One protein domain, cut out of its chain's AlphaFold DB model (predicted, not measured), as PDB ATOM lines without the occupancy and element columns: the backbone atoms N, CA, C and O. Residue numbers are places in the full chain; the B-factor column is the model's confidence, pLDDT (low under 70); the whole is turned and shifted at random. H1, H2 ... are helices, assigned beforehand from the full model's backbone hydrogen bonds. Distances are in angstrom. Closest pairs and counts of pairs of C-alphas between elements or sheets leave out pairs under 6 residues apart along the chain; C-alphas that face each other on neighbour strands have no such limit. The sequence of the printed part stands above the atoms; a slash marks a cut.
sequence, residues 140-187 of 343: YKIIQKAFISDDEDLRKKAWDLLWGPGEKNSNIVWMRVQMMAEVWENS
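What this domain is: This is residues 140 to 187 of the 343 residues of an uncharacterized protein of Parcubacteria group bacterium GW2011_GWD2_42_14 (UniProt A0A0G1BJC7). Helices H2 and H3 make an open V, meeting where H2 ends and H3 begins, and the short helix H1 sits at the open side of the V, off to one side of it and packed on H2. Residues 165 to 170, of which 170 belongs to H3, stick out by the closed end of the V, and residues 180 to 187, of which 180 to 185 belong to H3, stick out at the other end. The printed part has 48 residues with three named helices, H1, H2 and H3 in that order along the chain, and no named strand; its class is all helix. It is compact, with a radius of gyration of the C-alphas of 10.9 A, and the C-alphas span 27 by 27 by 15 A.

Where its parts are: H1 is residues 140 to 147, beginning at C-alpha 140 at (26.269, 96.888, 82.847), and measures 10.7 A from first to last C-alpha. H2 is residues 152 to 163, 15.8 A long, with C-alpha 152 at (13.959, 96.310, 96.535). H3, the longest helix, is residues 170 to 185 and 22.4 A long, ending at C-alpha 185 at (14.433, 94.436, 71.026).

How they stand to each other: H1 touches H2, and H2 touches H1 with residues 154 to 159 alone. The closest C-alphas of the two are those of Phe 147 and Arg 155, 4.7 A apart. H1 and H2 run opposite ways at a steep tilt of 50 degrees. H2 touches H3 through residues 161 to 162 of H2 and 172 to 176 of H3 alone. Their closest C-alphas, those of Leu 162 and Ile 172, are 6.3 A apart. The lines of H2 and H3 are about perpendicular, only just, at 70.2 degrees. H1 and H3 are close but not clearly touching, with the C-alphas of Tyr 140 and Met 175 the closest at 6.5 A. They run the same way at a steep tilt of 65 degrees. In H1, H2 and H3 every O i to N i+4 pair is within hydrogen-bond range.

The domain as a whole: The two C-alphas farthest apart, those of Glu 167 and Ser 187, are 30.2 A from each other. The printed part has no cut. The link from H1 to H2, with 4 residues between them, is tight, and the link from H2 to H3, with 6 residues, is short; no link is long. The mean pLDDT of the printed part is 85.7, and residues 165 to 169 are under 70.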
ATOM      1  N   TYR A 140      27.582  97.039  83.473       90.25
ATOM      2  CA  TYR A 140      26.269  96.888  82.847       90.25
ATOM      3  C   TYR A 140      25.545  95.622  83.326       90.25
ATOM      4  O   TYR A 140      24.405  95.695  83.779       90.25
ATOM      5  N   LYS A 141      26.222  94.465  83.324       91.06
ATOM      6  CA  LYS A 141      25.649  93.197  83.811       91.06
ATOM      7  C   LYS A 141      25.277  93.241  85.291       91.06
ATOM      8  O   LYS A 141      24.270  92.647  85.676       91.06
ATOM      9  N   ILE A 142      26.083  93.896  86.128       89.62
ATOM     10  CA  ILE A 142      25.779  94.064  87.557       89.62
ATOM     11  C   ILE A 142      24.513  94.901  87.723       89.62
ATOM     12  O   ILE A 142      23.615  94.498  88.458       89.62
ATOM     13  N   ILE A 143      24.408  96.013  86.995       89.31
ATOM     14  CA  ILE A 143      23.230  96.885  87.019       89.31
ATOM     15  C   ILE A 143      21.985  96.133  86.533       89.31
ATOM     16  O   ILE A 143      20.955  96.169  87.201       89.31
ATOM     17  N   GLN A 144      22.073  95.385  85.428       90.62
ATOM     18  CA  GLN A 144      20.963  94.560  84.935       90.62
ATOM     19  C   GLN A 144      20.493  93.541  85.975       90.62
ATOM     20  O   GLN A 144      19.299  93.456  86.254       90.62
ATOM     21  N   LYS A 145      21.429  92.796  86.581       91.00
ATOM     22  CA  LYS A 145      21.117  91.855  87.667       91.00
ATOM     23  C   LYS A 145      20.476  92.562  88.853       91.00
ATOM     24  O   LYS A 145      19.584  91.996  89.473       91.00
ATOM     25  N   ALA A 146      20.913  93.784  89.146       90.56
ATOM     26  CA  ALA A 146      20.350  94.554  90.232       90.56
ATOM     27  C   ALA A 146      18.898  94.970  89.972       90.56
ATOM     28  O   ALA A 146      18.080  94.891  90.883       90.56
ATOM     29  N   PHE A 147      18.546  95.314  88.732       87.06
ATOM     30  CA  PHE A 147      17.165  95.638  88.355       87.06
ATOM     31  C   PHE A 147      16.187  94.479  88.462       87.06
ATOM     32  O   PHE A 147      15.033  94.695  88.821       87.06
ATOM     33  N   ILE A 148      16.630  93.271  88.123       88.12
ATOM     34  CA  ILE A 148      15.782  92.071  88.153       88.12
ATOM     35  C   ILE A 148      15.877  91.310  89.480       88.12
ATOM     36  O   ILE A 148      15.288  90.242  89.611       88.12
ATOM     37  N   SER A 149      16.649  91.825  90.439       91.56
ATOM     38  CA  SER A 149      16.767  91.245  91.774       91.56
ATOM     39  C   SER A 149      15.442  91.353  92.523       91.56
ATOM     40  O   SER A 149      14.717  92.333  92.353       91.56
ATOM     41  N   ASP A 150      15.156  90.403  93.412       92.19
ATOM     42  CA  ASP A 150      14.022  90.488  94.338       92.19
ATOM     43  C   ASP A 150      14.243  91.541  95.445       92.19
ATOM     44  O   ASP A 150      13.275  92.018  96.041       92.19
ATOM     45  N   ASP A 151      15.495  91.960  95.662       94.38
ATOM     46  CA  ASP A 151      15.898  92.991  96.626       94.38
ATOM     47  C   ASP A 151      15.487  94.401  96.156       94.38
ATOM     48  O   ASP A 151      16.033  94.950  95.197       94.38
ATOM     49  N   GLU A 152      14.515  94.993  96.854       92.62
ATOM     50  CA  GLU A 152      13.959  96.310  96.535       92.62
ATOM     51  C   GLU A 152      14.962  97.456  96.707       92.62
ATOM     52  O   GLU A 152      14.998  98.361  95.868       92.62
ATOM     53  N   ASP A 153      15.814  97.396  97.731       92.50
ATOM     54  CA  ASP A 153      16.828  98.421  97.982       92.50
ATOM     55  C   ASP A 153      17.874  98.417  96.869       92.50
ATOM     56  O   ASP A 153      18.305  99.470  96.386       92.50
ATOM     57  N   LEU A 154      18.275  97.226  96.431       89.81
ATOM     58  CA  LEU A 154      19.236  97.055  95.352       89.81
ATOM     59  C   LEU A 154      18.649  97.492  93.999       89.81
ATOM     60  O   LEU A 154      19.324  98.206  93.249       89.81
ATOM     61  N   ARG A 155      17.377  97.165  93.723       90.75
ATOM     62  CA  ARG A 155      16.644  97.688  92.555       90.75
ATOM     63  C   ARG A 155      16.587  99.212  92.565       90.75
ATOM     64  O   ARG A 155      16.880  99.841  91.548       90.75
ATOM     65  N   LYS A 156      16.249  99.816  93.707       89.88
ATOM     66  CA  LYS A 156      16.166 101.274  93.856       89.88
ATOM     67  C   LYS A 156      17.522 101.941  93.641       89.88
ATOM     68  O   LYS A 156      17.607 102.906  92.892       89.88
ATOM     69  N   LYS A 157      18.600 101.396  94.210       87.19
ATOM     70  CA  LYS A 157      19.964 101.910  93.991       87.19
ATOM     71  C   LYS A 157      20.375 101.854  92.522       87.19
ATOM     72  O   LYS A 157      20.960 102.811  92.020       87.19
ATOM     73  N   ALA A 158      20.057 100.764  91.822       88.38
ATOM     74  CA  ALA A 158      20.295 100.667  90.383       88.38
ATOM     75  C   ALA A 158      19.472 101.713  89.611       88.38
ATOM     76  O   ALA A 158      20.003 102.380  88.718       88.38
ATOM     77  N   TRP A 159      18.203 101.902  89.998       87.69
ATOM     78  CA  TRP A 159      17.323 102.923  89.429       87.69
ATOM     79  C   TRP A 159      17.885 104.327  89.626       87.69
ATOM     80  O   TRP A 159      17.991 105.077  88.663       87.69
ATOM     81  N   ASP A 160      18.315 104.677  90.832       86.56
ATOM     82  CA  ASP A 160      18.853 106.001  91.140       86.56
ATOM     83  C   ASP A 160      20.199 106.240  90.437       86.56
ATOM     84  O   ASP A 160      20.434 107.320  89.881       86.56
ATOM     85  N   LEU A 161      21.049 105.211  90.340       84.50
ATOM     86  CA  LEU A 161      22.296 105.281  89.577       84.50
ATOM     87  C   LEU A 161      22.015 105.645  88.114       84.50
ATOM     88  O   LEU A 161      22.607 106.588  87.577       84.50
ATOM     89  N   LEU A 162      21.061 104.964  87.478       84.44
ATOM     90  CA  LEU A 162      20.706 105.245  86.093       84.44
ATOM     91  C   LEU A 162      19.873 106.523  85.958       84.44
ATOM     92  O   LEU A 162      20.305 107.427  85.263       84.44
ATOM     93  N   TRP A 163      18.765 106.714  86.661       82.75
ATOM     94  CA  TRP A 163      17.793 107.795  86.412       82.75
ATOM     95  C   TRP A 163      17.690 108.879  87.493       82.75
ATOM     96  O   TRP A 163      17.024 109.880  87.255       82.75
ATOM     97  N   GLY A 164      18.382 108.750  88.627       77.25
ATOM     98  CA  GLY A 164      18.412 109.773  89.683       77.25
ATOM     99  C   GLY A 164      19.049 111.118  89.275       77.25
ATOM    100  O   GLY A 164      19.639 111.220  88.194       77.25
ATOM    101  N   PRO A 165      18.949 112.154  90.125       66.75
ATOM    102  CA  PRO A 165      19.507 113.483  89.863       66.75
ATOM    103  C   PRO A 165      21.047 113.500  89.934       66.75
ATOM    104  O   PRO A 165      21.637 112.773  90.728       66.75
ATOM    105  N   GLY A 166      21.699 114.341  89.118       60.34
ATOM    106  CA  GLY A 166      23.154 114.576  89.143       60.34
ATOM    107  C   GLY A 166      23.830 114.526  87.766       60.34
ATOM    108  O   GLY A 166      23.286 113.960  86.816       60.34
ATOM    109  N   GLU A 167      25.027 115.115  87.658       56.19
ATOM    110  CA  GLU A 167      25.903 114.925  86.493       56.19
ATOM    111  C   GLU A 167      26.325 113.459  86.417       56.19
ATOM    112  O   GLU A 167      26.803 112.881  87.393       56.19
ATOM    113  N   LYS A 168      26.120 112.834  85.257       66.62
ATOM    114  CA  LYS A 168      26.359 111.402  85.088       66.62
ATOM    115  C   LYS A 168      27.419 111.157  84.041       66.62
ATOM    116  O   LYS A 168      27.374 111.714  82.950       66.62
ATOM    117  N   ASN A 169      28.346 110.273  84.398       69.31
ATOM    118  CA  ASN A 169      29.371 109.756  83.507       69.31
ATOM    119  C   ASN A 169      28.733 109.291  82.182       69.31
ATOM    120  O   ASN A 169      27.669 108.663  82.189       69.31
ATOM    121  N   SER A 170      29.385 109.581  81.054       70.69
ATOM    122  CA  SER A 170      28.912 109.216  79.713       70.69
ATOM    123  C   SER A 170      28.577 107.726  79.588       70.69
ATOM    124  O   SER A 170      27.587 107.377  78.947       70.69
ATOM    125  N   ASN A 171      29.311 106.848  80.279       78.50
ATOM    126  CA  ASN A 171      29.011 105.418  80.330       78.50
ATOM    127  C   ASN A 171      27.622 105.134  80.916       78.50
ATOM    128  O   ASN A 171      26.894 104.316  80.370       78.50
ATOM    129  N   ILE A 172      27.205 105.834  81.975       82.69
ATOM    130  CA  ILE A 172      25.876 105.660  82.590       82.69
ATOM    131  C   ILE A 172      24.759 106.134  81.650       82.69
ATOM    132  O   ILE A 172      23.662 105.566  81.641       82.69
ATOM    133  N   VAL A 173      25.017 107.166  80.843       81.75
ATOM    134  CA  VAL A 173      24.082 107.605  79.795       81.75
ATOM    135  C   VAL A 173      23.940 106.514  78.731       81.75
ATOM    136  O   VAL A 173      22.818 106.131  78.401       81.75
ATOM    137  N   TRP A 174      25.054 105.948  78.262       84.75
ATOM    138  CA  TRP A 174      25.038 104.848  77.296       84.75
ATOM    139  C   TRP A 174      24.376 103.581  77.836       84.75
ATOM    140  O   TRP A 174      23.581 102.977  77.122       84.75
ATOM    141  N   MET A 175      24.598 103.231  79.105       89.81
ATOM    142  CA  MET A 175      23.932 102.090  79.742       89.81
ATOM    143  C   MET A 175      22.415 102.255  79.758       89.81
ATOM    144  O   MET A 175      21.699 101.295  79.490       89.81
ATOM    145  N   ARG A 176      21.905 103.469  80.005       86.88
ATOM    146  CA  ARG A 176      20.464 103.739  79.906       86.88
ATOM    147  C   ARG A 176      19.940 103.512  78.499       86.88
ATOM    148  O   ARG A 176      18.928 102.839  78.337       86.88
ATOM    149  N   VAL A 177      20.620 104.069  77.497       85.81
ATOM    150  CA  VAL A 177      20.232 103.900  76.090       85.81
ATOM    151  C   VAL A 177      20.247 102.421  75.709       85.81
ATOM    152  O   VAL A 177      19.290 101.947  75.103       85.81
ATOM    153  N   GLN A 178      21.278 101.684  76.121       90.50
ATOM    154  CA  GLN A 178      21.399 100.257  75.860       90.50
ATOM    155  C   GLN A 178      20.281  99.453  76.535       90.50
ATOM    156  O   GLN A 178      19.614  98.686  75.848       90.50
ATOM    157  N   MET A 179      20.001  99.670  77.827       90.06
ATOM    158  CA  MET A 179      18.892  98.987  78.513       90.06
ATOM    159  C   MET A 179      17.560  99.257  77.820       90.06
ATOM    160  O   MET A 179      16.770  98.345  77.589       90.06
ATOM    161  N   MET A 180      17.311 100.516  77.468       88.31
ATOM    162  CA  MET A 180      16.090 100.918  76.785       88.31
ATOM    163  C   MET A 180      15.955 100.270  75.400       88.31
ATOM    164  O   MET A 180      14.854  99.856  75.025       88.31
ATOM    165  N   ALA A 181      17.053 100.165  74.650       90.62
ATOM    166  CA  ALA A 181      17.083  99.487  73.360       90.62
ATOM    167  C   ALA A 181      16.845  97.978  73.513       90.62
ATOM    168  O   ALA A 181      15.990  97.430  72.824       90.62
ATOM    169  N   GLU A 182      17.511  97.325  74.467       91.69
ATOM    170  CA  GLU A 182      17.339  95.893  74.738       91.69
ATOM    171  C   GLU A 182      15.901  95.560  75.163       91.69
ATOM    172  O   GLU A 182      15.352  94.545  74.729       91.69
ATOM    173  N   VAL A 183      15.247  96.425  75.948       91.00
ATOM    174  CA  VAL A 183      13.821  96.275  76.283       91.00
ATOM    175  C   VAL A 183      12.964  96.281  75.016       91.00
ATOM    176  O   VAL A 183      12.114  95.407  74.864       91.00
ATOM    177  N   TRP A 184      13.199  97.202  74.075       93.94
ATOM    178  CA  TRP A 184      12.476  97.221  72.795       93.94
ATOM    179  C   TRP A 184      12.742  95.977  71.951       93.94
ATOM    180  O   TRP A 184      11.806  95.365  71.436       93.94
ATOM    181  N   GLU A 185      14.009  95.584  71.830       92.31
ATOM    182  CA  GLU A 185      14.433  94.436  71.026       92.31
ATOM    183  C   GLU A 185      13.802  93.122  71.490       92.31
ATOM    184  O   GLU A 185      13.496  92.267  70.659       92.31
ATOM    185  N   ASN A 186      13.561  92.987  72.796       92.62
ATOM    186  CA  ASN A 186      13.018  91.776  73.408       92.62
ATOM    187  C   ASN A 186      11.515  91.866  73.741       92.62
ATOM    188  O   ASN A 186      10.950  90.917  74.288       92.62
ATOM    189  N   SER A 187      10.851  92.977  73.409       93.62
ATOM    190  CA  SER A 187       9.419  93.172  73.659       93.62
ATOM    191  C   SER A 187       8.540  92.562  72.567       93.62
ATOM    192  O   SER A 187       8.923  92.476  71.399       93.62
TER     193      SER A 187